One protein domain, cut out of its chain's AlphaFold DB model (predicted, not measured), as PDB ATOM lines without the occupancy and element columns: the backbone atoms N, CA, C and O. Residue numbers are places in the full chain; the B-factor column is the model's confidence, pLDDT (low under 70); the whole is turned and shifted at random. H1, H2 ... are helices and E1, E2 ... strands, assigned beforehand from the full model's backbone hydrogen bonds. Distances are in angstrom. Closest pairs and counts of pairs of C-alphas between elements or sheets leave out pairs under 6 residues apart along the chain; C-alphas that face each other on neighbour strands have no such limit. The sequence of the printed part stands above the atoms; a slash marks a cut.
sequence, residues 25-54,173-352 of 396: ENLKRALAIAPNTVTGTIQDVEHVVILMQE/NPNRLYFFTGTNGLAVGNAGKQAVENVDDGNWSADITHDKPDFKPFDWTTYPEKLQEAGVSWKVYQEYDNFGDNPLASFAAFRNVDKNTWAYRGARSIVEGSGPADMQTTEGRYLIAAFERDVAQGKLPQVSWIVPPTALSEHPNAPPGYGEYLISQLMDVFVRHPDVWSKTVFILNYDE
ATOM      1  N   GLU A  25     -16.865  16.340 -46.990       94.44
ATOM      2  CA  GLU A  25     -15.432  16.024 -46.866       94.44
ATOM      3  C   GLU A  25     -15.128  15.050 -45.720       94.44
ATOM      4  O   GLU A  25     -14.300  14.150 -45.866       94.44
ATOM      5  N   ASN A  26     -15.827  15.181 -44.594       96.12
ATOM      6  CA  ASN A  26     -15.668  14.272 -43.464       96.12
ATOM      7  C   ASN A  26     -16.068  12.835 -43.836       96.12
ATOM      8  O   ASN A  26     -15.321  11.908 -43.544       96.12
ATOM      9  N   LEU A  27     -17.143  12.629 -44.600       96.62
ATOM     10  CA  LEU A  27     -17.541  11.300 -45.068       96.62
ATOM     11  C   LEU A  27     -16.538  10.715 -46.068       96.62
ATOM     12  O   LEU A  27     -16.208   9.533 -45.983       96.62
ATOM     13  N   LYS A  28     -15.969  11.534 -46.966       95.50
ATOM     14  CA  LYS A  28     -14.882  11.077 -47.857       95.50
ATOM     15  C   LYS A  28     -13.682  10.578 -47.061       95.50
ATOM     16  O   LYS A  28     -13.134   9.522 -47.372       95.50
ATOM     17  N   ARG A  29     -13.282  11.324 -46.028       96.25
ATOM     18  CA  ARG A  29     -12.178  10.941 -45.140       96.25
ATOM     19  C   ARG A  29     -12.508   9.686 -44.338       96.25
ATOM     20  O   ARG A  29     -11.647   8.820 -44.229       96.25
ATOM     21  N   ALA A  30     -13.737   9.560 -43.840       96.06
ATOM     22  CA  ALA A  30     -14.187   8.384 -43.101       96.06
ATOM     23  C   ALA A  30     -14.089   7.108 -43.949       96.06
ATOM     24  O   ALA A  30     -13.576   6.101 -43.468       96.06
ATOM     25  N   LEU A  31     -14.499   7.169 -45.222       95.25
ATOM     26  CA  LEU A  31     -14.401   6.049 -46.168       95.25
ATOM     27  C   LEU A  31     -12.968   5.728 -46.607       95.25
ATOM     28  O   LEU A  31     -12.691   4.610 -47.037       95.25
ATOM     29  N   ALA A  32     -12.061   6.704 -46.540       95.88
ATOM     30  CA  ALA A  32     -10.656   6.504 -46.883       95.88
ATOM     31  C   ALA A  32      -9.869   5.777 -45.777       95.88
ATOM     32  O   ALA A  32      -8.793   5.240 -46.048       95.88
ATOM     33  N   ILE A  33     -10.383   5.759 -44.545       95.88
ATOM     34  CA  ILE A  33      -9.774   5.047 -43.421       95.88
ATOM     35  C   ILE A  33     -10.163   3.571 -43.522       95.88
ATOM     36  O   ILE A  33     -11.337   3.215 -43.455       95.88
ATOM     37  N   ALA A  34      -9.169   2.702 -43.697       94.75
ATOM     38  CA  ALA A  34      -9.405   1.265 -43.746       94.75
ATOM     39  C   ALA A  34      -9.818   0.736 -42.360       94.75
ATOM     40  O   ALA A  34      -9.230   1.157 -41.360       94.75
ATOM     41  N   PRO A  35     -10.775  -0.207 -42.283       93.81
ATOM     42  CA  PRO A  35     -11.099  -0.855 -41.023       93.81
ATOM     43  C   PRO A  35      -9.907  -1.675 -40.520       93.81
ATOM     44  O   PRO A  35      -9.171  -2.301 -41.295       93.81
ATOM     45  N   ASN A  36      -9.744  -1.701 -39.205       95.62
ATOM     46  CA  ASN A  36      -8.833  -2.593 -38.518       95.62
ATOM     47  C   ASN A  36      -9.287  -4.035 -38.762       95.62
ATOM     48  O   ASN A  36     -10.429  -4.393 -38.489       95.62
ATOM     49  N   THR A  37      -8.403  -4.845 -39.334       94.75
ATOM     50  CA  THR A  37      -8.720  -6.201 -39.812       94.75
ATOM     51  C   THR A  37      -7.657  -7.191 -39.344       94.75
ATOM     52  O   THR A  37      -7.058  -7.917 -40.136       94.75
ATOM     53  N   VAL A  38      -7.374  -7.183 -38.038       95.88
ATOM     54  CA  VAL A  38      -6.379  -8.077 -37.424       95.88
ATOM     55  C   VAL A  38      -6.813  -9.539 -37.560       95.88
ATOM     56  O   VAL A  38      -5.998 -10.388 -37.920       95.88
ATOM     57  N   THR A  39      -8.087  -9.834 -37.305       96.00
ATOM     58  CA  THR A  39      -8.674 -11.179 -37.391       96.00
ATOM     59  C   THR A  39      -9.649 -11.339 -38.558       96.00
ATOM     60  O   THR A  39      -9.902 -12.462 -38.992       96.00
ATOM     61  N   GLY A  40     -10.200 -10.238 -39.076       93.56
ATOM     62  CA  GLY A  40     -11.280 -10.235 -40.062       93.56
ATOM     63  C   GLY A  40     -12.643 -10.618 -39.474       93.56
ATOM     64  O   GLY A  40     -13.528 -11.042 -40.215       93.56
ATOM     65  N   THR A  41     -12.811 -10.513 -38.152       95.06
ATOM     66  CA  THR A  41     -14.044 -10.863 -37.428       95.06
ATOM     67  C   THR A  41     -14.523  -9.698 -36.562       95.06
ATOM     68  O   THR A  41     -13.825  -8.699 -36.418       95.06
ATOM     69  N   ILE A  42     -15.693  -9.835 -35.925       92.94
ATOM     70  CA  ILE A  42     -16.219  -8.818 -34.995       92.94
ATOM     71  C   ILE A  42     -15.277  -8.522 -33.814       92.94
ATOM     72  O   ILE A  42     -15.388  -7.471 -33.200       92.94
ATOM     73  N   GLN A  43     -14.318  -9.408 -33.524       94.69
ATOM     74  CA  GLN A  43     -13.309  -9.195 -32.482       94.69
ATOM     75  C   GLN A  43     -12.350  -8.033 -32.790       94.69
ATOM     76  O   GLN A  43     -11.646  -7.584 -31.893       94.69
ATOM     77  N   ASP A  44     -12.312  -7.547 -34.035       96.75
ATOM     78  CA  ASP A  44     -11.501  -6.382 -34.413       96.75
ATOM     79  C   ASP A  44     -12.165  -5.039 -34.048       96.75
ATOM     80  O   ASP A  44     -11.512  -3.994 -34.142       96.75
ATOM     81  N   VAL A  45     -13.444  -5.065 -33.645       97.69
ATOM     82  CA  VAL A  45     -14.185  -3.907 -33.133       97.69
ATOM     83  C   VAL A  45     -13.833  -3.702 -31.662       97.69
ATOM     84  O   VAL A  45     -14.083  -4.570 -30.828       97.69
ATOM     85  N   GLU A  46     -13.289  -2.532 -31.335       98.12
ATOM     86  CA  GLU A  46     -12.959  -2.144 -29.957       98.12
ATOM     87  C   GLU A  46     -14.036  -1.237 -29.339       98.12
ATOM     88  O   GLU A  46     -14.191  -1.231 -28.116       98.12
ATOM     89  N   HIS A  47     -14.806  -0.516 -30.167       98.75
ATOM     90  CA  HIS A  47     -15.811   0.447 -29.711       98.75
ATOM     91  C   HIS A  47     -17.125   0.340 -30.489       98.75
ATOM     92  O   HIS A  47     -17.135   0.283 -31.719       98.75
ATOM     93  N   VAL A  48     -18.242   0.401 -29.770       98.75
ATOM     94  CA  VAL A  48     -19.588   0.579 -30.320       98.75
ATOM     95  C   VAL A  48     -20.142   1.894 -29.784       98.75
ATOM     96  O   VAL A  48     -20.336   2.046 -28.578       98.75
ATOM     97  N   VAL A  49     -20.371   2.855 -30.672       98.88
ATOM     98  CA  VAL A  49     -20.957   4.159 -30.348       98.88
ATOM     99  C   VAL A  49     -22.370   4.193 -30.908       98.88
ATOM    100  O   VAL A  49     -22.569   3.884 -32.078       98.88
ATOM    101  N   ILE A  50     -23.345   4.537 -30.079       98.75
ATOM    102  CA  ILE A  50     -24.763   4.408 -30.401       98.75
ATOM    103  C   ILE A  50     -25.448   5.750 -30.152       98.75
ATOM    104  O   ILE A  50     -25.383   6.285 -29.044       98.75
ATOM    105  N   LEU A  51     -26.100   6.284 -31.178       98.75
ATOM    106  CA  LEU A  51     -26.930   7.482 -31.127       98.75
ATOM    107  C   LEU A  51     -28.333   7.111 -31.603       98.75
ATOM    108  O   LEU A  51     -28.495   6.658 -32.734       98.75
ATOM    109  N   MET A  52     -29.321   7.333 -30.743       98.50
ATOM    110  CA  MET A  52     -30.733   7.236 -31.096       98.50
ATOM    111  C   MET A  52     -31.299   8.651 -31.198       98.50
ATOM    112  O   MET A  52     -31.309   9.371 -30.201       98.50
ATOM    113  N   GLN A  53     -31.703   9.032 -32.406       98.12
ATOM    114  CA  GLN A  53     -32.502  10.225 -32.675       98.12
ATOM    115  C   GLN A  53     -33.990   9.911 -32.498       98.12
ATOM    116  O   GLN A  53     -34.366   8.772 -32.208       98.12
ATOM    117  N   GLU A  54     -34.842  10.914 -32.670       96.12
ATOM    118  CA  GLU A  54     -36.266  10.779 -32.407       96.12
ATOM    119  C   GLU A  54     -37.163  10.885 -33.644       96.12
ATOM    120  O   GLU A  54     -36.887  11.628 -34.590       96.12
ATOM    121  N   ASN A 173     -40.608   6.632 -24.911       97.69
ATOM    122  CA  ASN A 173     -40.040   5.990 -23.714       97.69
ATOM    123  C   ASN A 173     -40.063   4.456 -23.806       97.69
ATOM    124  O   ASN A 173     -39.024   3.851 -23.539       97.69
ATOM    125  N   PRO A 174     -41.163   3.788 -24.212       98.06
ATOM    126  CA  PRO A 174     -41.143   2.338 -24.389       98.06
ATOM    127  C   PRO A 174     -40.089   1.853 -25.396       98.06
ATOM    128  O   PRO A 174     -39.418   0.855 -25.133       98.06
ATOM    129  N   ASN A 175     -39.894   2.554 -26.519       98.38
ATOM    130  CA  ASN A 175     -38.858   2.211 -27.500       98.38
ATOM    131  C   ASN A 175     -37.443   2.416 -26.930       98.38
ATOM    132  O   ASN A 175     -36.576   1.550 -27.080       98.38
ATOM    133  N   ARG A 176     -37.222   3.491 -26.168       98.19
ATOM    134  CA  ARG A 176     -35.952   3.730 -25.464       98.19
ATOM    135  C   ARG A 176     -35.708   2.740 -24.314       98.19
ATOM    136  O   ARG A 176     -34.557   2.415 -24.022       98.19
ATOM    137  N   LEU A 177     -36.750   2.181 -23.694       98.50
ATOM    138  CA  LEU A 177     -36.605   1.079 -22.732       98.50
ATOM    139  C   LEU A 177     -36.063  -0.191 -23.406       98.50
ATOM    140  O   LEU A 177     -35.152  -0.820 -22.858       98.50
ATOM    141  N   TYR A 178     -36.533  -0.532 -24.613       98.06
ATOM    142  CA  TYR A 178     -35.921  -1.602 -25.416       98.06
ATOM    143  C   TYR A 178     -34.460  -1.292 -25.741       98.06
ATOM    144  O   TYR A 178     -33.598  -2.151 -25.563       98.06
ATOM    145  N   PHE A 179     -34.162  -0.055 -26.135       97.75
ATOM    146  CA  PHE A 179     -32.806   0.373 -26.470       97.75
ATOM    147  C   PHE A 179     -31.799   0.194 -25.319       97.75
ATOM    148  O   PHE A 179     -30.677  -0.264 -25.543       97.75
ATOM    149  N   PHE A 180     -32.197   0.493 -24.079       98.38
ATOM    150  CA  PHE A 180     -31.317   0.379 -22.908       98.38
ATOM    151  C   PHE A 180     -31.428  -0.943 -22.144       98.38
ATOM    152  O   PHE A 180     -30.559  -1.235 -21.321       98.38
ATOM    153  N   THR A 181     -32.485  -1.735 -22.343       97.88
ATOM    154  CA  THR A 181     -32.754  -2.904 -21.481       97.88
ATOM    155  C   THR A 181     -33.224  -4.157 -22.216       97.88
ATOM    156  O   THR A 181     -33.337  -5.212 -21.599       97.88
ATOM    157  N   GLY A 182     -33.470  -4.077 -23.524       96.50
ATOM    158  CA  GLY A 182     -33.985  -5.185 -24.331       96.50
ATOM    159  C   GLY A 182     -35.467  -5.498 -24.103       96.50
ATOM    160  O   GLY A 182     -35.975  -6.459 -24.669       96.50
ATOM    161  N   THR A 183     -36.169  -4.715 -23.280       96.69
ATOM    162  CA  THR A 183     -37.608  -4.844 -23.032       96.69
ATOM    163  C   THR A 183     -38.201  -3.519 -22.544       96.69
ATOM    164  O   THR A 183     -37.502  -2.678 -21.994       96.69
ATOM    165  N   ASN A 184     -39.510  -3.336 -22.675       97.00
ATOM    166  CA  ASN A 184     -40.278  -2.276 -22.006       97.00
ATOM    167  C   ASN A 184     -40.854  -2.723 -20.640       97.00
ATOM    168  O   ASN A 184     -41.679  -2.026 -20.050       97.00
ATOM    169  N   GLY A 185     -40.452  -3.902 -20.151       97.38
ATOM    170  CA  GLY A 185     -40.911  -4.510 -18.900       97.38
ATOM    171  C   GLY A 185     -41.766  -5.763 -19.107       97.38
ATOM    172  O   GLY A 185     -41.830  -6.614 -18.218       97.38
ATOM    173  N   LEU A 186     -42.374  -5.940 -20.284       96.88
ATOM    174  CA  LEU A 186     -43.277  -7.066 -20.547       96.88
ATOM    175  C   LEU A 186     -42.577  -8.426 -20.458       96.88
ATOM    176  O   LEU A 186     -43.093  -9.334 -19.808       96.88
ATOM    177  N   ALA A 187     -41.374  -8.550 -21.023       95.12
ATOM    178  CA  ALA A 187     -40.608  -9.801 -21.027       95.12
ATOM    179  C   ALA A 187     -40.110 -10.223 -19.629       95.12
ATOM    180  O   ALA A 187     -39.689 -11.359 -19.430       95.12
ATOM    181  N   VAL A 188     -40.168  -9.314 -18.651       96.06
ATOM    182  CA  VAL A 188     -39.765  -9.549 -17.253       96.06
ATOM    183  C   VAL A 188     -40.956  -9.511 -16.289       96.06
ATOM    184  O   VAL A 188     -40.775  -9.446 -15.076       96.06
ATOM    185  N   GLY A 189     -42.187  -9.563 -16.810       94.50
ATOM    186  CA  GLY A 189     -43.413  -9.612 -16.008       94.50
ATOM    187  C   GLY A 189     -43.829  -8.277 -15.380       94.50
ATOM    188  O   GLY A 189     -44.720  -8.255 -14.531       94.50
ATOM    189  N   ASN A 190     -43.228  -7.157 -15.792       94.38
ATOM    190  CA  ASN A 190     -43.601  -5.810 -15.360       94.38
ATOM    191  C   ASN A 190     -44.481  -5.132 -16.426       94.38
ATOM    192  O   ASN A 190     -44.040  -4.264 -17.175       94.38
ATOM    193  N   ALA A 191     -45.746  -5.558 -16.498       92.50
ATOM    194  CA  ALA A 191     -46.731  -5.098 -17.482       92.50
ATOM    195  C   ALA A 191     -47.478  -3.821 -17.041       92.50
ATOM    196  O   ALA A 191     -48.707  -3.793 -16.967       92.50
ATOM    197  N   GLY A 192     -46.734  -2.773 -16.688       95.31
ATOM    198  CA  GLY A 192     -47.303  -1.466 -16.353       95.31
ATOM    199  C   GLY A 192     -47.521  -0.575 -17.581       95.31
ATOM    200  O   GLY A 192     -47.249  -0.964 -18.716       95.31
ATOM    201  N   LYS A 193     -47.989   0.658 -17.348       96.25
ATOM    202  CA  LYS A 193     -48.255   1.642 -18.413       96.25
ATOM    203  C   LYS A 193     -47.031   1.960 -19.271       96.25
ATOM    204  O   LYS A 193     -47.184   2.212 -20.458       96.25
ATOM    205  N   GLN A 194     -45.828   1.879 -18.704       97.12
ATOM    206  CA  GLN A 194     -44.565   2.109 -19.413       97.12
ATOM    207  C   GLN A 194     -44.342   1.155 -20.594       97.12
ATOM    208  O   GLN A 194     -43.476   1.399 -21.424       97.12
ATOM    209  N   ALA A 195     -45.101   0.057 -20.670       97.56
ATOM    210  CA  ALA A 195     -45.056  -0.834 -21.814       97.56
ATOM    211  C   ALA A 195     -45.524  -0.143 -23.108       97.56
ATOM    212  O   ALA A 195     -45.081  -0.523 -24.188       97.56
ATOM    213  N   VAL A 196     -46.416   0.849 -23.016       97.81
ATOM    214  CA  VAL A 196     -47.054   1.476 -24.188       97.81
ATOM    215  C   VAL A 196     -47.235   2.998 -24.076       97.81
ATOM    216  O   VAL A 196     -47.576   3.642 -25.062       97.81
ATOM    217  N   GLU A 197     -46.996   3.598 -22.910       97.88
ATOM    218  CA  GLU A 197     -47.112   5.040 -22.654       97.88
ATOM    219  C   GLU A 197     -45.750   5.652 -22.289       97.88
ATOM    220  O   GLU A 197     -44.891   4.984 -21.705       97.88
ATOM    221  N   ASN A 198     -45.584   6.953 -22.554       96.56
ATOM    222  CA  ASN A 198     -44.468   7.724 -22.011       96.56
ATOM    223  C   ASN A 198     -44.628   7.867 -20.493       96.56
ATOM    224  O   ASN A 198     -45.459   8.632 -20.006       96.56
ATOM    225  N   VAL A 199     -43.849   7.078 -19.753       96.38
ATOM    226  CA  VAL A 199     -43.770   7.125 -18.293       96.38
ATOM    227  C   VAL A 199     -42.370   7.571 -17.897       96.38
ATOM    228  O   VAL A 199     -41.397   6.866 -18.156       96.38
ATOM    229  N   ASP A 200     -42.286   8.728 -17.253       93.44
ATOM    230  CA  ASP A 200     -41.085   9.297 -16.647       93.44
ATOM    231  C   ASP A 200     -41.474  10.096 -15.390       93.44
ATOM    232  O   ASP A 200     -42.642  10.128 -14.988       93.44
ATOM    233  N   ASP A 201     -40.489  10.684 -14.715       94.25
ATOM    234  CA  ASP A 201     -40.705  11.499 -13.519       94.25
ATOM    235  C   ASP A 201     -40.798  13.008 -13.821       94.25
ATOM    236  O   ASP A 201     -40.840  13.825 -12.901       94.25
ATOM    237  N   GLY A 202     -40.829  13.406 -15.092       93.81
ATOM    238  CA  GLY A 202     -40.819  14.799 -15.533       93.81
ATOM    239  C   GLY A 202     -39.486  15.525 -15.325       93.81
ATOM    240  O   GLY A 202     -39.448  16.751 -15.451       93.81
ATOM    241  N   ASN A 203     -38.401  14.822 -14.975       95.19
ATOM    242  CA  ASN A 203     -37.051  15.377 -14.998       95.19
ATOM    243  C   ASN A 203     -36.435  15.210 -16.395       95.19
ATOM    244  O   ASN A 203     -35.841  14.182 -16.709       95.19
ATOM    245  N   TRP A 204     -36.543  16.248 -17.223       94.19
ATOM    246  CA  TRP A 204     -35.953  16.275 -18.570       94.19
ATOM    247  C   TRP A 204     -34.502  16.776 -18.592       94.19
ATOM    248  O   TRP A 204     -34.007  17.228 -19.623       94.19
ATOM    249  N   SER A 205     -33.824  16.744 -17.443       96.38
ATOM    250  CA  SER A 205     -32.396  17.013 -17.350       96.38
ATOM    251  C   SER A 205     -31.634  15.805 -16.806       96.38
ATOM    252  O   SER A 205     -32.172  14.915 -16.142       96.38
ATOM    253  N   ALA A 206     -30.328  15.779 -17.048       96.62
ATOM    254  CA  ALA A 206     -29.438  14.776 -16.470       96.62
ATOM    255  C   ALA A 206     -29.133  15.024 -14.975       96.62
ATOM    256  O   ALA A 206     -28.422  14.237 -14.344       96.62
ATOM    257  N   ASP A 207     -29.653  16.103 -14.378       96.19
ATOM    258  CA  ASP A 207     -29.407  16.429 -12.976       96.19
ATOM    259  C   ASP A 207     -30.268  15.578 -12.044       96.19
ATOM    260  O   ASP A 207     -31.450  15.841 -11.823       96.19
ATOM    261  N   ILE A 208     -29.627  14.581 -11.437       96.00
ATOM    262  CA  ILE A 208     -30.241  13.665 -10.469       96.00
ATOM    263  C   ILE A 208     -30.905  14.379  -9.279       96.00
ATOM    264  O   ILE A 208     -31.743  13.798  -8.601       96.00
ATOM    265  N   THR A 209     -30.546  15.636  -8.986       95.44
ATOM    266  CA  THR A 209     -31.158  16.387  -7.877       95.44
ATOM    267  C   THR A 209     -32.591  16.838  -8.166       95.44
ATOM    268  O   THR A 209     -33.305  17.218  -7.237       95.44
ATOM    269  N   HIS A 210     -33.027  16.769  -9.428       95.69
ATOM    270  CA  HIS A 210     -34.397  17.061  -9.850       95.69
ATOM    271  C   HIS A 210     -35.292  15.820  -9.965       95.69
ATOM    272  O   HIS A 210     -36.496  15.976 -10.197       95.69
ATOM    273  N   ASP A 211     -34.736  14.623  -9.752       96.00
ATOM    274  CA  ASP A 211     -35.484  13.368  -9.745       96.00
ATOM    275  C   ASP A 211     -36.641  13.442  -8.733       96.00
ATOM    276  O   ASP A 211     -36.462  13.818  -7.566       96.00
ATOM    277  N   LYS A 212     -37.856  13.080  -9.161       95.25
ATOM    278  CA  LYS A 212     -39.026  13.157  -8.272       95.25
ATOM    279  C   LYS A 212     -39.048  11.990  -7.281       95.25
ATOM    280  O   LYS A 212     -38.961  10.830  -7.699       95.25
ATOM    281  N   PRO A 213     -39.181  12.251  -5.968       92.50
ATOM    282  CA  PRO A 213     -39.114  11.203  -4.950       92.50
ATOM    283  C   PRO A 213     -40.337  10.273  -4.935       92.50
ATOM    284  O   PRO A 213     -40.252   9.173  -4.398       92.50
ATOM    285  N   ASP A 214     -41.468  10.701  -5.493       94.56
ATOM    286  CA  ASP A 214     -42.718   9.941  -5.589       94.56
ATOM    287  C   ASP A 214     -42.811   9.062  -6.847       94.56
ATOM    288  O   ASP A 214     -43.691   8.203  -6.929       94.56
ATOM    289  N   PHE A 215     -41.882   9.212  -7.797       96.44
ATOM    290  CA  PHE A 215     -41.792   8.315  -8.944       96.44
ATOM    291  C   PHE A 215     -41.383   6.909  -8.495       96.44
ATOM    292  O   PHE A 215     -40.345   6.723  -7.853       96.44
ATOM    293  N   LYS A 216     -42.181   5.900  -8.858       95.50
ATOM    294  CA  LYS A 216     -41.864   4.495  -8.587       95.50
ATOM    295  C   LYS A 216     -40.872   3.990  -9.643       95.50
ATOM    296  O   LYS A 216     -41.280   3.833 -10.791       95.50
ATOM    297  N   PRO A 217     -39.612   3.700  -9.277       96.62
ATOM    298  CA  PRO A 217     -38.625   3.277 -10.252       96.62
ATOM    299  C   PRO A 217     -38.908   1.892 -10.827       96.62
ATOM    300  O   PRO A 217     -39.502   1.032 -10.173       96.62
ATOM    301  N   PHE A 218     -38.390   1.677 -12.031       97.81
ATOM    302  CA  PHE A 218     -38.244   0.364 -12.642       97.81
ATOM    303  C   PHE A 218     -37.115  -0.420 -11.958       97.81
ATOM    304  O   PHE A 218     -36.114   0.160 -11.533       97.81
ATOM    305  N   ASP A 219     -37.277  -1.734 -11.829       96.31
ATOM    306  CA  ASP A 219     -36.430  -2.594 -10.992       96.31
ATOM    307  C   ASP A 219     -35.851  -3.819 -11.718       96.31
ATOM    308  O   ASP A 219     -35.156  -4.626 -11.099       96.31
ATOM    309  N   TRP A 220     -36.085  -3.958 -13.026       97.62
ATOM    310  CA  TRP A 220     -35.437  -4.997 -13.825       97.62
ATOM    311  C   TRP A 220     -34.029  -4.589 -14.260       97.62
ATOM    312  O   TRP A 220     -33.696  -3.409 -14.343       97.62
ATOM    313  N   THR A 221     -33.201  -5.591 -14.556       98.00
ATOM    314  CA  THR A 221     -31.807  -5.374 -14.946       98.00
ATOM    315  C   THR A 221     -31.699  -4.734 -16.327       98.00
ATOM    316  O   THR A 221     -32.260  -5.228 -17.305       98.00
ATOM    317  N   THR A 222     -30.914  -3.667 -16.408       98.62
ATOM    318  CA  THR A 222     -30.614  -2.917 -17.630       98.62
ATOM    319  C   THR A 222     -29.386  -3.469 -18.369       98.62
ATOM    320  O   THR A 222     -28.568  -4.202 -17.804       98.62
ATOM    321  N   TYR A 223     -29.200  -3.105 -19.643       98.38
ATOM    322  CA  TYR A 223     -27.999  -3.492 -20.391       98.38
ATOM    323  C   TYR A 223     -26.712  -2.872 -19.809       98.38
ATOM    324  O   TYR A 223     -25.736  -3.608 -19.653       98.38
ATOM    325  N   PRO A 224     -26.679  -1.591 -19.377       98.62
ATOM    326  CA  PRO A 224     -25.525  -1.041 -18.664       98.62
ATOM    327  C   PRO A 224     -25.145  -1.797 -17.383       98.62
ATOM    328  O   PRO A 224     -23.958  -1.971 -17.114       98.62
ATOM    329  N   GLU A 225     -26.111  -2.311 -16.612       98.62
ATOM    330  CA  GLU A 225     -25.811  -3.194 -15.472       98.62
ATOM    331  C   GLU A 225     -25.122  -4.487 -15.921       98.62
ATOM    332  O   GLU A 225     -24.147  -4.909 -15.297       98.62
ATOM    333  N   LYS A 226     -25.561  -5.090 -17.035       98.50
ATOM    334  CA  LYS A 226     -24.905  -6.274 -17.613       98.50
ATOM    335  C   LYS A 226     -23.498  -5.986 -18.123       98.50
ATOM    336  O   LYS A 226     -22.601  -6.794 -17.890       98.50
ATOM    337  N   LEU A 227     -23.273  -4.837 -18.757       98.62
ATOM    338  CA  LEU A 227     -21.927  -4.408 -19.149       98.62
ATOM    339  C   LEU A 227     -21.036  -4.181 -17.925       98.62
ATOM    340  O   LEU A 227     -19.892  -4.635 -17.901       98.62
ATOM    341  N   GLN A 228     -21.578  -3.537 -16.890       98.50
ATOM    342  CA  GLN A 228     -20.875  -3.295 -15.636       98.50
ATOM    343  C   GLN A 228     -20.470  -4.601 -14.941       98.50
ATOM    344  O   GLN A 228     -19.335  -4.705 -14.472       98.50
ATOM    345  N   GLU A 229     -21.374  -5.583 -14.881       98.56
ATOM    346  CA  GLU A 229     -21.133  -6.922 -14.327       98.56
ATOM    347  C   GLU A 229     -20.061  -7.679 -15.127       98.56
ATOM    348  O   GLU A 229     -19.179  -8.310 -14.546       98.56
ATOM    349  N   ALA A 230     -20.088  -7.561 -16.457       98.56
ATOM    350  CA  ALA A 230     -19.128  -8.200 -17.355       98.56
ATOM    351  C   ALA A 230     -17.750  -7.508 -17.406       98.56
ATOM    352  O   ALA A 230     -16.839  -8.013 -18.061       98.56
ATOM    353  N   GLY A 231     -17.580  -6.356 -16.749       98.44
ATOM    354  CA  GLY A 231     -16.345  -5.569 -16.808       98.44
ATOM    355  C   GLY A 231     -16.095  -4.898 -18.164       98.44
ATOM    356  O   GLY A 231     -14.965  -4.497 -18.442       98.44
ATOM    357  N   VAL A 232     -17.127  -4.766 -19.001       98.62
ATOM    358  CA  VAL A 232     -17.066  -4.033 -20.271       98.62
ATOM    359  C   VAL A 232     -17.194  -2.546 -19.965       98.62
ATOM    360  O   VAL A 232     -18.122  -2.135 -19.272       98.62
ATOM    361  N   SER A 233     -16.265  -1.722 -20.451       98.69
ATOM    362  CA  SER A 233     -16.324  -0.280 -20.182       98.69
ATOM    363  C   SER A 233     -17.458   0.385 -20.963       98.69
ATOM    364  O   SER A 233     -17.613   0.157 -22.164       98.69
ATOM    365  N   TRP A 234     -18.243   1.232 -20.292       98.81
ATOM    366  CA  TRP A 234     -19.365   1.923 -20.921       98.81
ATOM    367  C   TRP A 234     -19.635   3.308 -20.333       98.81
ATOM    368  O   TRP A 234     -19.197   3.615 -19.220       98.81
ATOM    369  N   LYS A 235     -20.345   4.148 -21.095       98.50
ATOM    370  CA  LYS A 235     -20.757   5.497 -20.674       98.50
ATOM    371  C   LYS A 235     -21.905   6.046 -21.523       98.50
ATOM    372  O   LYS A 235     -21.983   5.764 -22.716       98.50
ATOM    373  N   VAL A 236     -22.734   6.890 -20.918       98.81
ATOM    374  CA  VAL A 236     -23.683   7.784 -21.588       98.81
ATOM    375  C   VAL A 236     -23.081   9.191 -21.655       98.81
ATOM    376  O   VAL A 236     -22.715   9.775 -20.634       98.81
ATOM    377  N   TYR A 237     -22.973   9.741 -22.860       98.81
ATOM    378  CA  TYR A 237     -22.639  11.139 -23.115       98.81
ATOM    379  C   TYR A 237     -23.935  11.935 -23.247       98.81
ATOM    380  O   TYR A 237     -24.723  11.674 -24.152       98.81
ATOM    381  N   GLN A 238     -24.143  12.891 -22.344       98.56
ATOM    382  CA  GLN A 238     -25.311  13.772 -22.330       98.56
ATOM    383  C   GLN A 238     -24.943  15.124 -21.712       98.56
ATOM    384  O   GLN A 238     -24.086  15.202 -20.821       98.56
ATOM    385  N   GLU A 239     -25.586  16.183 -22.191       98.44
ATOM    386  CA  GLU A 239     -25.522  17.509 -21.577       98.44
ATOM    387  C   GLU A 239     -26.466  17.608 -20.374       98.44
ATOM    388  O   GLU A 239     -27.014  16.606 -19.909       98.44
ATOM    389  N   TYR A 240     -26.596  18.805 -19.799       98.19
ATOM    390  CA  TYR A 240     -27.597  19.049 -18.769       98.19
ATOM    391  C   TYR A 240     -28.997  18.789 -19.321       98.19
ATOM    392  O   TYR A 240     -29.769  18.075 -18.690       98.19
ATOM    393  N   ASP A 241     -29.295  19.340 -20.500       97.50
ATOM    394  CA  ASP A 241     -30.479  18.969 -21.264       97.50
ATOM    395  C   ASP A 241     -30.281  17.597 -21.908       97.50
ATOM    396  O   ASP A 241     -29.292  17.366 -22.608       97.50
ATOM    397  N   ASN A 242     -31.229  16.702 -21.671       94.62
ATOM    398  CA  ASN A 242     -31.282  15.398 -22.318       94.62
ATOM    399  C   ASN A 242     -32.711  15.016 -22.716       94.62
ATOM    400  O   ASN A 242     -32.942  13.848 -22.993       94.62
ATOM    401  N   PHE A 243     -33.664  15.953 -22.650       94.81
ATOM    402  CA  PHE A 243     -35.069  15.773 -23.028       94.81
ATOM    403  C   PHE A 243     -35.832  14.604 -22.364       94.81
ATOM    404  O   PHE A 243     -36.948  14.288 -22.751       94.81
ATOM    405  N   GLY A 244     -35.276  13.964 -21.327       94.06
ATOM    406  CA  GLY A 244     -35.831  12.718 -20.780       94.06
ATOM    407  C   GLY A 244     -35.475  11.456 -21.585       94.06
ATOM    408  O   GLY A 244     -35.861  10.353 -21.204       94.06
ATOM    409  N   ASP A 245     -34.640  11.580 -22.617       96.19
ATOM    410  CA  ASP A 245     -34.258  10.519 -23.559       96.19
ATOM    411  C   ASP A 245     -33.292   9.466 -22.999       96.19
ATOM    412  O   ASP A 245     -32.931   8.492 -23.672       96.19
ATOM    413  N   ASN A 246     -32.857   9.653 -21.755       97.44
ATOM    414  CA  ASN A 246     -32.075   8.690 -20.999       97.44
ATOM    415  C   ASN A 246     -32.965   7.992 -19.952       97.44
ATOM    416  O   ASN A 246     -32.981   8.404 -18.783       97.44
ATOM    417  N   PRO A 247     -33.662   6.898 -20.315       96.81
ATOM    418  CA  PRO A 247     -34.603   6.224 -19.425       96.81
ATOM    419  C   PRO A 247     -33.926   5.554 -18.228       96.81
ATOM    420  O   PRO A 247     -34.618   5.179 -17.287       96.81
ATOM    421  N   LEU A 248     -32.589   5.430 -18.199       97.88
ATOM    422  CA  LEU A 248     -31.866   4.932 -17.021       97.88
ATOM    423  C   LEU A 248     -32.176   5.781 -15.779       97.88
ATOM    424  O   LEU A 248     -32.163   5.253 -14.671       97.88
ATOM    425  N   ALA A 249     -32.535   7.059 -15.956       96.69
ATOM    426  CA  ALA A 249     -33.046   7.932 -14.898       96.69
ATOM    427  C   ALA A 249     -34.223   7.324 -14.118       96.69
ATOM    428  O   ALA A 249     -34.379   7.588 -12.930       96.69
ATOM    429  N   SER A 250     -35.050   6.505 -14.764       96.88
ATOM    430  CA  SER A 250     -36.255   5.907 -14.187       96.88
ATOM    431  C   SER A 250     -35.994   4.579 -13.468       96.88
ATOM    432  O   SER A 250     -36.914   4.016 -12.879       96.88
ATOM    433  N   PHE A 251     -34.758   4.071 -13.467       98.19
ATOM    434  CA  PHE A 251     -34.409   2.780 -12.866       98.19
ATOM    435  C   PHE A 251     -33.813   2.924 -11.467       98.19
ATOM    436  O   PHE A 251     -32.982   3.793 -11.200       98.19
ATOM    437  N   ALA A 252     -34.175   2.003 -10.575       97.44
ATOM    438  CA  ALA A 252     -33.740   2.003  -9.180       97.44
ATOM    439  C   ALA A 252     -32.207   1.972  -9.042       97.44
ATOM    440  O   ALA A 252     -31.666   2.603  -8.139       97.44
ATOM    441  N   ALA A 253     -31.510   1.302  -9.966       97.88
ATOM    442  CA  ALA A 253     -30.051   1.208  -9.988       97.88
ATOM    443  C   ALA A 253     -29.334   2.556 -10.215       97.88
ATOM    444  O   ALA A 253     -28.159   2.683  -9.867       97.88
ATOM    445  N   PHE A 254     -30.018   3.560 -10.777       97.88
ATOM    446  CA  PHE A 254     -29.422   4.848 -11.154       97.88
ATOM    447  C   PHE A 254     -30.081   6.060 -10.482       97.88
ATOM    448  O   PHE A 254     -29.630   7.187 -10.692       97.88
ATOM    449  N   ARG A 255     -31.112   5.851  -9.657       95.38
ATOM    450  CA  ARG A 255     -31.770   6.910  -8.879       95.38
ATOM    451  C   ARG A 255     -31.138   7.065  -7.505       95.38
ATOM    452  O   ARG A 255     -30.796   6.080  -6.859       95.38
ATOM    453  N   ASN A 256     -31.029   8.308  -7.035       91.81
ATOM    454  CA  ASN A 256     -30.494   8.647  -5.707       91.81
ATOM    455  C   ASN A 256     -29.114   8.028  -5.396       91.81
ATOM    456  O   ASN A 256     -28.809   7.704  -4.249       91.81
ATOM    457  N   VAL A 257     -28.272   7.857  -6.417       96.62
ATOM    458  CA  VAL A 257     -26.925   7.291  -6.274       96.62
ATOM    459  C   VAL A 257     -25.878   8.373  -5.993       96.62
ATOM    460  O   VAL A 257     -25.974   9.499  -6.481       96.62
ATOM    461  N   ASP A 258     -24.836   8.026  -5.229       96.31
ATOM    462  CA  ASP A 258     -23.707   8.931  -4.983       96.31
ATOM    463  C   ASP A 258     -22.906   9.192  -6.270       96.31
ATOM    464  O   ASP A 258     -22.714   8.291  -7.098       96.31
ATOM    465  N   LYS A 259     -22.376  10.413  -6.421       95.81
ATOM    466  CA  LYS A 259     -21.641  10.834  -7.626       95.81
ATOM    467  C   LYS A 259     -20.365  10.026  -7.893       95.81
ATOM    468  O   LYS A 259     -19.876   9.991  -9.021       95.81
ATOM    469  N   ASN A 260     -19.831   9.345  -6.880       96.19
ATOM    470  CA  ASN A 260     -18.653   8.488  -6.985       96.19
ATOM    471  C   ASN A 260     -18.994   7.022  -7.297       96.19
ATOM    472  O   ASN A 260     -18.099   6.169  -7.300       96.19
ATOM    473  N   THR A 261     -20.253   6.699  -7.580       98.12
ATOM    474  CA  THR A 261     -20.644   5.360  -8.034       98.12
ATOM    475  C   THR A 261     -20.397   5.187  -9.531       98.12
ATOM    476  O   THR A 261     -20.340   6.153 -10.296       98.12
ATOM    477  N   TRP A 262     -20.247   3.935  -9.966       97.62
ATOM    478  CA  TRP A 262     -20.232   3.607 -11.393       97.62
ATOM    479  C   TRP A 262     -21.564   3.984 -12.056       97.62
ATOM    480  O   TRP A 262     -21.551   4.508 -13.162       97.62
ATOM    481  N   ALA A 263     -22.683   3.809 -11.344       98.31
ATOM    482  CA  ALA A 263     -24.021   4.122 -11.828       98.31
ATOM    483  C   ALA A 263     -24.144   5.609 -12.181       98.31
ATOM    484  O   ALA A 263     -24.547   5.952 -13.292       98.31
ATOM    485  N   TYR A 264     -23.695   6.500 -11.288       98.44
ATOM    486  CA  TYR A 264     -23.687   7.930 -11.583       98.44
ATOM    487  C   TYR A 264     -22.727   8.273 -12.724       98.44
ATOM    488  O   TYR A 264     -23.131   8.904 -13.698       98.44
ATOM    489  N   ARG A 265     -21.460   7.843 -12.634       97.69
ATOM    490  CA  ARG A 265     -20.433   8.179 -13.638       97.69
ATOM    491  C   ARG A 265     -20.745   7.649 -15.036       97.69
ATOM    492  O   ARG A 265     -20.322   8.264 -16.006       97.69
ATOM    493  N   GLY A 266     -21.410   6.502 -15.125       97.88
ATOM    494  CA  GLY A 266     -21.761   5.859 -16.383       97.88
ATOM    495  C   GLY A 266     -23.056   6.397 -16.980       97.88
ATOM    496  O   GLY A 266     -23.089   6.647 -18.178       97.88
ATOM    497  N   ALA A 267     -24.110   6.596 -16.178       98.06
ATOM    498  CA  ALA A 267     -25.460   6.860 -16.694       98.06
ATOM    499  C   ALA A 267     -26.024   8.256 -16.385       98.06
ATOM    500  O   ALA A 267     -26.926   8.707 -17.089       98.06
ATOM    501  N   ARG A 268     -25.557   8.938 -15.332       97.69
ATOM    502  CA  ARG A 268     -26.167  10.191 -14.828       97.69
ATOM    503  C   ARG A 268     -25.222  11.393 -14.862       97.69
ATOM    504  O   ARG A 268     -25.614  12.493 -14.490       97.69
ATOM    505  N   SER A 269     -23.970  11.211 -15.277       97.12
ATOM    506  CA  SER A 269     -23.014  12.314 -15.341       97.12
ATOM    507  C   SER A 269     -23.405  13.318 -16.420       97.12
ATOM    508  O   SER A 269     -23.678  12.921 -17.552       97.12
ATOM    509  N   ILE A 270     -23.346  14.600 -16.071       98.19
ATOM    510  CA  ILE A 270     -23.424  15.721 -17.011       98.19
ATOM    511  C   ILE A 270     -22.009  15.994 -17.526       98.19
ATOM    512  O   ILE A 270     -21.056  16.024 -16.738       98.19
ATOM    513  N   VAL A 271     -21.846  16.176 -18.836       98.12
ATOM    514  CA  VAL A 271     -20.543  16.547 -19.408       98.12
ATOM    515  C   VAL A 271     -20.067  17.908 -18.896       98.12
ATOM    516  O   VAL A 271     -20.840  18.833 -18.660       98.12
ATOM    517  N   GLU A 272     -18.755  18.023 -18.712       97.38
ATOM    518  CA  GLU A 272     -18.132  19.228 -18.170       97.38
ATOM    519  C   GLU A 272     -18.459  20.474 -19.006       97.38
ATOM    520  O   GLU A 272     -18.246  20.494 -20.217       97.38
ATOM    521  N   GLY A 273     -18.925  21.524 -18.329       97.06
ATOM    522  CA  GLY A 273     -19.254  22.814 -18.931       97.06
ATOM    523  C   GLY A 273     -20.743  23.027 -19.200       97.06
ATOM    524  O   GLY A 273     -21.141  24.187 -19.282       97.06
ATOM    525  N   SER A 274     -21.549  21.962 -19.248       98.19
ATOM    526  CA  SER A 274     -23.007  22.069 -19.365       98.19
ATOM    527  C   SER A 274     -23.693  22.164 -17.995       98.19
ATOM    528  O   SER A 274     -23.234  21.586 -17.005       98.19
ATOM    529  N   GLY A 275     -24.792  22.910 -17.925       97.75
ATOM    530  CA  GLY A 275     -25.578  23.155 -16.724       97.75
ATOM    531  C   GLY A 275     -26.979  23.731 -17.009       97.75
ATOM    532  O   GLY A 275     -27.465  23.745 -18.136       97.75
ATOM    533  N   PRO A 276     -27.671  24.244 -15.977       97.19
ATOM    534  CA  PRO A 276     -29.026  24.777 -16.147       97.19
ATOM    535  C   PRO A 276     -29.110  26.002 -17.074       97.19
ATOM    536  O   PRO A 276     -30.159  26.271 -17.651       97.19
ATOM    537  N   ALA A 277     -28.026  26.776 -17.192       96.19
ATOM    538  CA  ALA A 277     -28.012  28.036 -17.936       96.19
ATOM    539  C   ALA A 277     -28.017  27.846 -19.464       96.19
ATOM    540  O   ALA A 277     -28.470  28.737 -20.181       96.19
ATOM    541  N   ASP A 278     -27.523  26.709 -19.954       94.19
ATOM    542  CA  ASP A 278     -27.463  26.341 -21.372       94.19
ATOM    543  C   ASP A 278     -28.546  25.338 -21.789       94.19
ATOM    544  O   ASP A 278     -28.646  25.041 -22.972       94.19
ATOM    545  N   MET A 279     -29.418  24.881 -20.880       93.56
ATOM    546  CA  MET A 279     -30.452  23.874 -21.180       93.56
ATOM    547  C   MET A 279     -31.277  24.192 -22.443       93.56
ATOM    548  O   MET A 279     -31.578  23.304 -23.223       93.56
ATOM    549  N   GLN A 280     -31.632  25.462 -22.661       90.75
ATOM    550  CA  GLN A 280     -32.471  25.897 -23.791       90.75
ATOM    551  C   GLN A 280     -31.673  26.461 -24.978       90.75
ATOM    552  O   GLN A 280     -32.252  26.840 -25.993       90.75
ATOM    553  N   THR A 281     -30.356  26.605 -24.835       93.62
ATOM    554  CA  THR A 281     -29.485  27.279 -25.815       93.62
ATOM    555  C   THR A 281     -28.275  26.443 -26.204       93.62
ATOM    556  O   THR A 281     -27.402  26.927 -26.923       93.62
ATOM    557  N   THR A 282     -28.198  25.205 -25.719       95.12
ATOM    558  CA  THR A 282     -27.095  24.314 -26.026       95.12
ATOM    559  C   THR A 282     -27.058  23.983 -27.514       95.12
ATOM    560  O   THR A 282     -28.068  23.720 -28.162       95.12
ATOM    561  N   GLU A 283     -25.840  23.987 -28.041       94.94
ATOM    562  CA  GLU A 283     -25.500  23.558 -29.396       94.94
ATOM    563  C   GLU A 283     -24.792  22.187 -29.361       94.94
ATOM    564  O   GLU A 283     -24.090  21.824 -30.301       94.94
ATOM    565  N   GLY A 284     -24.877  21.448 -28.244       97.00
ATOM    566  CA  GLY A 284     -24.227  20.141 -28.058       97.00
ATOM    567  C   GLY A 284     -22.697  20.194 -27.944       97.00
ATOM    568  O   GLY A 284     -22.024  19.161 -27.972       97.00
ATOM    569  N   ARG A 285     -22.110  21.394 -27.851       97.19
ATOM    570  CA  ARG A 285     -20.652  21.592 -27.884       97.19
ATOM    571  C   ARG A 285     -19.922  20.926 -26.718       97.19
ATOM    572  O   ARG A 285     -18.781  20.501 -26.896       97.19
ATOM    573  N   TYR A 286     -20.533  20.849 -25.535       98.31
ATOM    574  CA  TYR A 286     -19.904  20.234 -24.366       98.31
ATOM    575  C   TYR A 286     -19.933  18.714 -24.491       98.31
ATOM    576  O   TYR A 286     -18.949  18.054 -24.153       98.31
ATOM    577  N   LEU A 287     -21.015  18.166 -25.047       98.56
ATOM    578  CA  LEU A 287     -21.122  16.751 -25.387       98.56
ATOM    579  C   LEU A 287     -20.064  16.365 -26.414       98.56
ATOM    580  O   LEU A 287     -19.284  15.446 -26.160       98.56
ATOM    581  N   ILE A 288     -19.985  17.097 -27.528       98.62
ATOM    582  CA  ILE A 288     -19.013  16.841 -28.600       98.62
ATOM    583  C   ILE A 288     -17.584  16.936 -28.052       98.62
ATOM    584  O   ILE A 288     -16.778  16.036 -28.284       98.62
ATOM    585  N   ALA A 289     -17.271  17.969 -27.262       98.62
ATOM    586  CA  ALA A 289     -15.949  18.134 -26.661       98.62
ATOM    587  C   ALA A 289     -15.603  17.014 -25.664       98.62
ATOM    588  O   ALA A 289     -14.463  16.551 -25.618       98.62
ATOM    589  N   ALA A 290     -16.567  16.558 -24.860       98.62
ATOM    590  CA  ALA A 290     -16.352  15.458 -23.927       98.62
ATOM    591  C   ALA A 290     -16.135  14.124 -24.650       98.62
ATOM    592  O   ALA A 290     -15.254  13.365 -24.245       98.62
ATOM    593  N   PHE A 291     -16.899  13.864 -25.712       98.75
ATOM    594  CA  PHE A 291     -16.726  12.702 -26.576       98.75
ATOM    595  C   PHE A 291     -15.352  12.718 -27.256       98.75
ATOM    596  O   PHE A 291     -14.575  11.775 -27.112       98.75
ATOM    597  N   GLU A 292     -14.997  13.828 -27.904       98.69
ATOM    598  CA  GLU A 292     -13.697  13.998 -28.550       98.69
ATOM    599  C   GLU A 292     -12.537  13.826 -27.574       98.69
ATOM    600  O   GLU A 292     -11.555  13.164 -27.894       98.69
ATOM    601  N   ARG A 293     -12.641  14.389 -26.368       98.69
ATOM    602  CA  ARG A 293     -11.607  14.247 -25.342       98.69
ATOM    603  C   ARG A 293     -11.344  12.782 -24.998       98.69
ATOM    604  O   ARG A 293     -10.180  12.407 -24.859       98.69
ATOM    605  N   ASP A 294     -12.390  11.971 -24.858       98.56
ATOM    606  CA  ASP A 294     -12.238  10.546 -24.559       98.56
ATOM    607  C   ASP A 294     -11.648   9.794 -25.769       98.56
ATOM    608  O   ASP A 294     -10.732   8.990 -25.591       98.56
ATOM    609  N   VAL A 295     -12.056  10.126 -27.000       98.56
ATOM    610  CA  VAL A 295     -11.455   9.593 -28.242       98.56
ATOM    611  C   VAL A 295      -9.962   9.937 -28.339       98.56
ATOM    612  O   VAL A 295      -9.122   9.048 -28.476       98.56
ATOM    613  N   ALA A 296      -9.606  11.215 -28.212       98.31
ATOM    614  CA  ALA A 296      -8.245  11.719 -28.367       98.31
ATOM    615  C   ALA A 296      -7.276  11.185 -27.299       98.31
ATOM    616  O   ALA A 296      -6.076  11.078 -27.549       98.31
ATOM    617  N   GLN A 297      -7.783  10.853 -26.109       98.00
ATOM    618  CA  GLN A 297      -6.989  10.302 -25.007       98.00
ATOM    619  C   GLN A 297      -6.927   8.767 -24.998       98.00
ATOM    620  O   GLN A 297      -6.328   8.210 -24.077       98.00
ATOM    621  N   GLY A 298      -7.544   8.081 -25.969       96.31
ATOM    622  CA  GLY A 298      -7.632   6.616 -25.973       96.31
ATOM    623  C   GLY A 298      -8.459   6.068 -24.806       96.31
ATOM    624  O   GLY A 298      -8.144   5.015 -24.258       96.31
ATOM    625  N   LYS A 299      -9.475   6.823 -24.376       97.75
ATOM    626  CA  LYS A 299     -10.379   6.514 -23.259       97.75
ATOM    627  C   LYS A 299     -11.832   6.326 -23.695       97.75
ATOM    628  O   LYS A 299     -12.699   6.238 -22.829       97.75
ATOM    629  N   LEU A 300     -12.104   6.286 -25.002       98.56
ATOM    630  CA  LEU A 300     -13.432   5.951 -25.507       98.56
ATOM    631  C   LEU A 300     -13.848   4.584 -24.922       98.56
ATOM    632  O   LEU A 300     -13.091   3.621 -25.060       98.56
ATOM    633  N   PRO A 301     -15.001   4.475 -24.241       98.62
ATOM    634  CA  PRO A 301     -15.473   3.196 -23.722       98.62
ATOM    635  C   PRO A 301     -15.739   2.175 -24.831       98.62
ATOM    636  O   PRO A 301     -15.943   2.533 -25.992       98.62
ATOM    637  N   GLN A 302     -15.791   0.895 -24.472       98.75
ATOM    638  CA  GLN A 302     -16.166  -0.164 -25.414       98.75
ATOM    639  C   GLN A 302     -17.612  -0.006 -25.903       98.75
ATOM    640  O   GLN A 302     -17.891  -0.295 -27.063       98.75
ATOM    641  N   VAL A 303     -18.520   0.484 -25.052       98.81
ATOM    642  CA  VAL A 303     -19.901   0.824 -25.435       98.81
ATOM    643  C   VAL A 303     -20.225   2.249 -25.003       98.81
ATOM    644  O   VAL A 303     -20.192   2.578 -23.819       98.81
ATOM    645  N   SER A 304     -20.546   3.110 -25.957       98.81
ATOM    646  CA  SER A 304     -20.877   4.509 -25.697       98.81
ATOM    647  C   SER A 304     -22.264   4.827 -26.224       98.81
ATOM    648  O   SER A 304     -22.532   4.608 -27.400       98.81
ATOM    649  N   TRP A 305     -23.115   5.399 -25.381       98.88
ATOM    650  CA  TRP A 305     -24.376   5.994 -25.813       98.88
ATOM    651  C   TRP A 305     -24.239   7.502 -25.892       98.88
ATOM    652  O   TRP A 305     -23.629   8.114 -25.018       98.88
ATOM    653  N   ILE A 306     -24.836   8.099 -26.912       98.75
ATOM    654  CA  ILE A 306     -24.985   9.543 -27.037       98.75
ATOM    655  C   ILE A 306     -26.470   9.849 -26.897       98.75
ATOM    656  O   ILE A 306     -27.277   9.357 -27.682       98.75
ATOM    657  N   VAL A 307     -26.811  10.645 -25.885       98.50
ATOM    658  CA  VAL A 307     -28.159  11.179 -25.691       98.50
ATOM    659  C   VAL A 307     -28.103  12.671 -26.020       98.50
ATOM    660  O   VAL A 307     -27.435  13.422 -25.298       98.50
ATOM    661  N   PRO A 308     -28.709  13.095 -27.141       97.50
ATOM    662  CA  PRO A 308     -28.668  14.483 -27.571       97.50
ATOM    663  C   PRO A 308     -29.515  15.376 -26.647       97.50
ATOM    664  O   PRO A 308     -30.472  14.902 -26.036       97.50
ATOM    665  N   PRO A 309     -29.196  16.677 -26.539       97.06
ATOM    666  CA  PRO A 309     -30.148  17.645 -26.007       97.06
ATOM    667  C   PRO A 309     -31.352  17.781 -26.950       97.06
ATOM    668  O   PRO A 309     -31.239  17.513 -28.148       97.06
ATOM    669  N   THR A 310     -32.470  18.294 -26.439       95.38
ATOM    670  CA  THR A 310     -33.753  18.467 -27.144       95.38
ATOM    671  C   THR A 310     -33.585  19.117 -28.516       95.38
ATOM    672  O   THR A 310     -34.165  18.692 -29.508       95.38
ATOM    673  N   ALA A 311     -32.757  20.164 -28.603       94.19
ATOM    674  CA  ALA A 311     -32.542  20.891 -29.852       94.19
ATOM    675  C   ALA A 311     -31.884  20.031 -30.947       94.19
ATOM    676  O   ALA A 311     -32.018  20.345 -32.124       94.19
ATOM    677  N   LEU A 312     -31.164  18.970 -30.580       96.75
ATOM    678  CA  LEU A 312     -30.412  18.116 -31.501       96.75
ATOM    679  C   LEU A 312     -30.995  16.694 -31.622       96.75
ATOM    680  O   LEU A 312     -30.424  15.903 -32.374       96.75
ATOM    681  N   SER A 313     -32.087  16.377 -30.905       95.25
ATOM    682  CA  SER A 313     -32.695  15.033 -30.861       95.25
ATOM    683  C   SER A 313     -33.501  14.675 -32.108       95.25
ATOM    684  O   SER A 313     -33.791  13.511 -32.356       95.25
ATOM    685  N   GLU A 314     -33.859  15.680 -32.907       94.38
ATOM    686  CA  GLU A 314     -34.835  15.570 -33.996       94.38
ATOM    687  C   GLU A 314     -36.261  15.234 -33.568       94.38
ATOM    688  O   GLU A 314     -37.089  14.941 -34.439       94.38
ATOM    689  N   HIS A 315     -36.617  15.410 -32.289       93.31
ATOM    690  CA  HIS A 315     -38.027  15.564 -31.929       93.31
ATOM    691  C   HIS A 315     -38.679  16.532 -32.937       93.31
ATOM    692  O   HIS A 315     -38.011  17.472 -33.344       93.31
ATOM    693  N   PRO A 316     -39.920  16.373 -33.419       83.88
ATOM    694  CA  PRO A 316     -40.425  17.087 -34.606       83.88
ATOM    695  C   PRO A 316     -40.286  18.616 -34.565       83.88
ATOM    696  O   PRO A 316     -40.111  19.269 -35.598       83.88
ATOM    697  N   ASN A 317     -40.299  19.178 -33.355       86.12
ATOM    698  CA  ASN A 317     -40.082  20.600 -33.097       86.12
ATOM    699  C   ASN A 317     -38.604  21.043 -33.266       86.12
ATOM    700  O   ASN A 317     -38.334  22.239 -33.378       86.12
ATOM    701  N   ALA A 318     -37.666  20.098 -33.267       90.88
ATOM    702  CA  ALA A 318     -36.245  20.208 -33.576       90.88
ATOM    703  C   ALA A 318     -35.986  19.807 -35.050       90.88
ATOM    704  O   ALA A 318     -36.172  18.648 -35.439       90.88
ATOM    705  N   PRO A 319     -35.554  20.753 -35.903       92.00
ATOM    706  CA  PRO A 319     -35.375  20.494 -37.327       92.00
ATOM    707  C   PRO A 319     -34.323  19.418 -37.645       92.00
ATOM    708  O   PRO A 319     -33.269  19.406 -37.005       92.00
ATOM    709  N   PRO A 320     -34.504  18.614 -38.716       94.50
ATOM    710  CA  PRO A 320     -33.524  17.603 -39.139       94.50
ATOM    711  C   PRO A 320     -32.097  18.142 -39.343       94.50
ATOM    712  O   PRO A 320     -31.108  17.476 -39.059       94.50
ATOM    713  N   GLY A 321     -31.961  19.395 -39.790       94.81
ATOM    714  CA  GLY A 321     -30.644  20.015 -39.976       94.81
ATOM    715  C   GLY A 321     -29.822  20.132 -38.682       94.81
ATOM    716  O   GLY A 321     -28.594  20.186 -38.740       94.81
ATOM    717  N   TYR A 322     -30.469  20.159 -37.513       95.50
ATOM    718  CA  TYR A 322     -29.783  20.197 -36.218       95.50
ATOM    719  C   TYR A 322     -29.244  18.813 -35.825       95.50
ATOM    720  O   TYR A 322     -28.116  18.718 -35.336       95.50
ATOM    721  N   GLY A 323     -29.977  17.738 -36.123       96.75
ATOM    722  CA  GLY A 323     -29.456  16.378 -35.984       96.75
ATOM    723  C   GLY A 323     -28.335  16.081 -36.987       96.75
ATOM    724  O   GLY A 323     -27.285  15.567 -36.591       96.75
ATOM    725  N   GLU A 324     -28.477  16.510 -38.252       97.69
ATOM    726  CA  GLU A 324     -27.398  16.432 -39.253       97.69
ATOM    727  C   GLU A 324     -26.127  17.138 -38.761       97.69
ATOM    728  O   GLU A 324     -25.024  16.605 -38.908       97.69
ATOM    729  N   TYR A 325     -26.270  18.310 -38.130       98.06
ATOM    730  CA  TYR A 325     -25.153  19.017 -37.513       98.06
ATOM    731  C   TYR A 325     -24.471  18.165 -36.436       98.06
ATOM    732  O   TYR A 325     -23.265  17.934 -36.551       98.06
ATOM    733  N   LEU A 326     -25.205  17.646 -35.444       98.50
ATOM    734  CA  LEU A 326     -24.624  16.820 -34.377       98.50
ATOM    735  C   LEU A 326     -23.836  15.641 -34.957       98.50
ATOM    736  O   LEU A 326     -22.670  15.431 -34.617       98.50
ATOM    737  N   ILE A 327     -24.441  14.905 -35.886       98.38
ATOM    738  CA  ILE A 327     -23.824  13.721 -36.486       98.38
ATOM    739  C   ILE A 327     -22.617  14.111 -37.340       98.38
ATOM    740  O   ILE A 327     -21.604  13.409 -37.331       98.38
ATOM    741  N   SER A 328     -22.664  15.254 -38.030       98.25
ATOM    742  CA  SER A 328     -21.502  15.781 -38.751       98.25
ATOM    743  C   SER A 328     -20.316  16.051 -37.831       98.25
ATOM    744  O   SER A 328     -19.192  15.672 -38.168       98.25
ATOM    745  N   GLN A 329     -20.565  16.606 -36.643       98.62
ATOM    746  CA  GLN A 329     -19.524  16.893 -35.661       98.62
ATOM    747  C   GLN A 329     -18.949  15.612 -35.047       98.62
ATOM    748  O   GLN A 329     -17.734  15.500 -34.881       98.62
ATOM    749  N   LEU A 330     -19.782  14.604 -34.777       98.56
ATOM    750  CA  LEU A 330     -19.316  13.291 -34.317       98.56
ATOM    751  C   LEU A 330     -18.457  12.589 -35.381       98.56
ATOM    752  O   LEU A 330     -17.389  12.059 -35.068       98.56
ATOM    753  N   MET A 331     -18.858  12.651 -36.654       98.44
ATOM    754  CA  MET A 331     -18.038  12.145 -37.758       98.44
ATOM    755  C   MET A 331     -16.719  12.914 -37.891       98.44
ATOM    756  O   MET A 331     -15.679  12.293 -38.118       98.44
ATOM    757  N   ASP A 332     -16.718  14.235 -37.689       98.44
ATOM    758  CA  ASP A 332     -15.496  15.049 -37.663       98.44
ATOM    759  C   ASP A 332     -14.530  14.630 -36.549       98.44
ATOM    760  O   ASP A 332     -13.312  14.657 -36.751       98.44
ATOM    761  N   VAL A 333     -15.037  14.228 -35.379       98.62
ATOM    762  CA  VAL A 333     -14.216  13.631 -34.313       98.62
ATOM    763  C   VAL A 333     -13.568  12.341 -34.814       98.62
ATOM    764  O   VAL A 333     -12.341  12.230 -34.797       98.62
ATOM    765  N   PHE A 334     -14.349  11.393 -35.334       97.69
ATOM    766  CA  PHE A 334     -13.814  10.109 -35.795       97.69
ATOM    767  C   PHE A 334     -12.728  10.260 -36.863       97.69
ATOM    768  O   PHE A 334     -11.655   9.669 -36.747       97.69
ATOM    769  N   VAL A 335     -12.938  11.100 -37.877       96.44
ATOM    770  CA  VAL A 335     -11.965  11.236 -38.976       96.44
ATOM    771  C   VAL A 335     -10.707  12.017 -38.606       96.44
ATOM    772  O   VAL A 335      -9.715  11.966 -39.341       96.44
ATOM    773  N   ARG A 336     -10.715  12.751 -37.486       97.94
ATOM    774  CA  ARG A 336      -9.505  13.334 -36.882       97.94
ATOM    775  C   ARG A 336      -8.708  12.313 -36.071       97.94
ATOM    776  O   ARG A 336      -7.510  12.515 -35.884       97.94
ATOM    777  N   HIS A 337      -9.334  11.204 -35.680       98.12
ATOM    778  CA  HIS A 337      -8.738  10.123 -34.897       98.12
ATOM    779  C   HIS A 337      -8.855   8.774 -35.636       98.12
ATOM    780  O   HIS A 337      -9.557   7.868 -35.175       98.12
ATOM    781  N   PRO A 338      -8.165   8.614 -36.784       97.31
ATOM    782  CA  PRO A 338      -8.342   7.467 -37.677       97.31
ATOM    783  C   PRO A 338      -8.039   6.118 -37.018       97.31
ATOM    784  O   PRO A 338      -8.702   5.133 -37.333       97.31
ATOM    785  N   ASP A 339      -7.099   6.076 -36.070       96.69
ATOM    786  CA  ASP A 339      -6.769   4.851 -35.334       96.69
ATOM    787  C   ASP A 339      -7.957   4.337 -34.505       96.69
ATOM    788  O   ASP A 339      -8.168   3.129 -34.433       96.69
ATOM    789  N   VAL A 340      -8.775   5.238 -33.943       97.94
ATOM    790  CA  VAL A 340     -10.001   4.881 -33.208       97.94
ATOM    791  C   VAL A 340     -11.129   4.555 -34.183       97.94
ATOM    792  O   VAL A 340     -11.792   3.528 -34.031       97.94
ATOM    793  N   TRP A 341     -11.326   5.381 -35.218       98.06
ATOM    794  CA  TRP A 341     -12.375   5.148 -36.217       98.06
ATOM    795  C   TRP A 341     -12.237   3.784 -36.897       98.06
ATOM    796  O   TRP A 341     -13.227   3.076 -37.047       98.06
ATOM    797  N   SER A 342     -11.008   3.364 -37.217       97.56
ATOM    798  CA  SER A 342     -10.745   2.061 -37.841       97.56
ATOM    799  C   SER A 342     -11.267   0.864 -37.031       97.56
ATOM    800  O   SER A 342     -11.445  -0.213 -37.594       97.56
ATOM    801  N   LYS A 343     -11.543   1.039 -35.733       97.94
ATOM    802  CA  LYS A 343     -11.994  -0.004 -34.799       97.94
ATOM    803  C   LYS A 343     -13.378   0.262 -34.205       97.94
ATOM    804  O   LYS A 343     -13.765  -0.405 -33.244       97.94
ATOM    805  N   THR A 344     -14.090   1.261 -34.721       98.38
ATOM    806  CA  THR A 344     -15.363   1.719 -34.164       98.38
ATOM    807  C   THR A 344     -16.522   1.358 -35.080       98.38
ATOM    808  O   THR A 344     -16.458   1.564 -36.289       98.38
ATOM    809  N   VAL A 345     -17.614   0.878 -34.491       98.06
ATOM    810  CA  VAL A 345     -18.928   0.826 -35.135       98.06
ATOM    811  C   VAL A 345     -19.761   1.977 -34.586       98.06
ATOM    812  O   VAL A 345     -19.984   2.051 -33.379       98.06
ATOM    813  N   PHE A 346     -20.212   2.873 -35.462       98.56
ATOM    814  CA  PHE A 346     -21.167   3.922 -35.114       98.56
ATOM    815  C   PHE A 346     -22.558   3.528 -35.613       98.56
ATOM    816  O   PHE A 346     -22.747   3.322 -36.810       98.56
ATOM    817  N   ILE A 347     -23.503   3.386 -34.686       98.62
ATOM    818  CA  ILE A 347     -24.902   3.056 -34.949       98.62
ATOM    819  C   ILE A 347     -25.714   4.330 -34.735       98.62
ATOM    820  O   ILE A 347     -25.765   4.851 -33.621       98.62
ATOM    821  N   LEU A 348     -26.339   4.806 -35.804       98.62
ATOM    822  CA  LEU A 348     -27.351   5.852 -35.769       98.62
ATOM    823  C   LEU A 348     -28.695   5.176 -36.000       98.62
ATOM    824  O   LEU A 348     -28.864   4.557 -37.039       98.62
ATOM    825  N   ASN A 349     -29.634   5.295 -35.076       97.94
ATOM    826  CA  ASN A 349     -31.001   4.822 -35.277       97.94
ATOM    827  C   ASN A 349     -32.013   5.819 -34.705       97.94
ATOM    828  O   ASN A 349     -31.637   6.903 -34.261       97.94
ATOM    829  N   TYR A 350     -33.292   5.465 -34.767       98.50
ATOM    830  CA  TYR A 350     -34.397   6.284 -34.285       98.50
ATOM    831  C   TYR A 350     -35.293   5.462 -33.351       98.50
ATOM    832  O   TYR A 350     -35.346   4.233 -33.466       98.50
ATOM    833  N   ASP A 351     -35.955   6.117 -32.401       97.88
ATOM    834  CA  ASP A 351     -36.823   5.464 -31.416       97.88
ATOM    835  C   ASP A 351     -38.150   4.978 -32.025       97.88
ATOM    836  O   ASP A 351     -38.499   3.800 -31.906       97.88
ATOM    837  N   GLU A 352     -38.872   5.870 -32.694       97.38
ATOM    838  CA  GLU A 352     -40.167   5.673 -33.327       97.38
ATOM    839  C   GLU A 352     -40.384   6.699 -34.465       97.38
ATOM    840  O   GLU A 352     -39.440   7.334 -34.938       97.38
TER     841      GLU A 352
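AT A GLANCE: This is residues 25 to 54 and 173 to 352 of the 396 residues of a protein of Drosophila ficusphila (UniProt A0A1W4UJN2). A twisted wall of four parallel strands, in the order E2, E3, E1 and E4, runs through the model, with the long helix H7 along one face over E1 and E4 and H6 side by side with H7. H5 sits beside the edge strand E2, H1 and H8 lie at one end, and the long loop of residues 182 to 222 spreads at the other. The printed 210 residues hold eight named helices and four named strands, in the order H1 E1 H2 H3 E2 H4 H5 H6 E3 H7 H8 E4; the class is mixed, with under half of the residues in named elements. The whole is compact, with a radius of gyration of the C-alphas of 17.1 A and spans of 51 by 39 by 34 A.

HOW THE PARTS SIT: The sheet runs E2, residues 234 to 237, E3, residues 303 to 306, E1, residues 47 to 53, and E4, residues 344 to 350; its lines turn by 52 degrees from edge to edge. N 237 and O 305 are 2.8 A apart, N 50 and O 304 2.8 A, and N 53 and O 349 2.8 A, each within hydrogen-bond range. H7, residues 320 to 336, lies over E1 and E4 at a height over the sheet of 10.4 A and runs along the strands, at 2 degrees to E1 on the local plane, only just fitted with 6 C-alphas. H6, residues 285 to 296, only grazes the sheet; it touches residues 329 to 334 of H7 at a shallow tilt of 23 degrees, the same way, the closest C-alphas, Glu 292 and Val 333, being 5.8 A apart. H1, residues 25 to 32, touches residues 328 to 335 of H7 at a steep tilt of 49 degrees, the same way, with the C-alphas of Ala 30 and Val 335 closest at 5.5 A. H8, residues 338 to 341, and H7 touch only at the corner, and only just, with 3 pairs of C-alphas within 8 A, Phe 334 and Trp 341 closest at 5.2 A. H5, residues 262 to 268, stands only just at the sheet's level, at a height over the sheet of 4.0 A; the C-alphas of Lys 235 and Gly 266 are 4.4 A apart, the closest of E2 and H5. H2, residues 173 to 181, and H3, residues 223 to 229, only graze the sheet and touch at a shallow tilt of 24 degrees, with the C-alphas of Thr 181 and Tyr 223 closest at 4.9 A. H4, residues 247 to 250, touches H2, with Leu 177 and Pro 247 closest at 6.4 A between C-alphas. E2, H4 H5 H6, E3 form a strand-helix-strand unit, two parallel neighbours with helices between; E3, H7 H8, E4 form a split one, with E1 between the strands and a right-handed crossover. Every O i to N i+4 pair is within hydrogen-bond range in H1, H2, H3, H5, H6 and H7; H4 and H8 are too short for one.

IN THESE COORDINATES: H1 begins at C-alpha 25, (-15.432, 16.024, -46.866). H7 is 24.5 A long, E1 and E4 19.6 A each, and H6 15.9 A. E4 ends at C-alpha 350, (-34.397, 6.284, -34.285).

THE WHOLE: The C-alphas farthest apart are those of Ala 32 and Asp 214, 52.4 A. Residues 55 to 172 are not printed, and C-alphas 54 and 173 are 10.6 A apart across the cut. The long links are H1 to E1, H2 to H3, H4 to H5, H5 to H6 and E3 to H7. The mean pLDDT of the printed part is 96.8, and no printed residue is under 70.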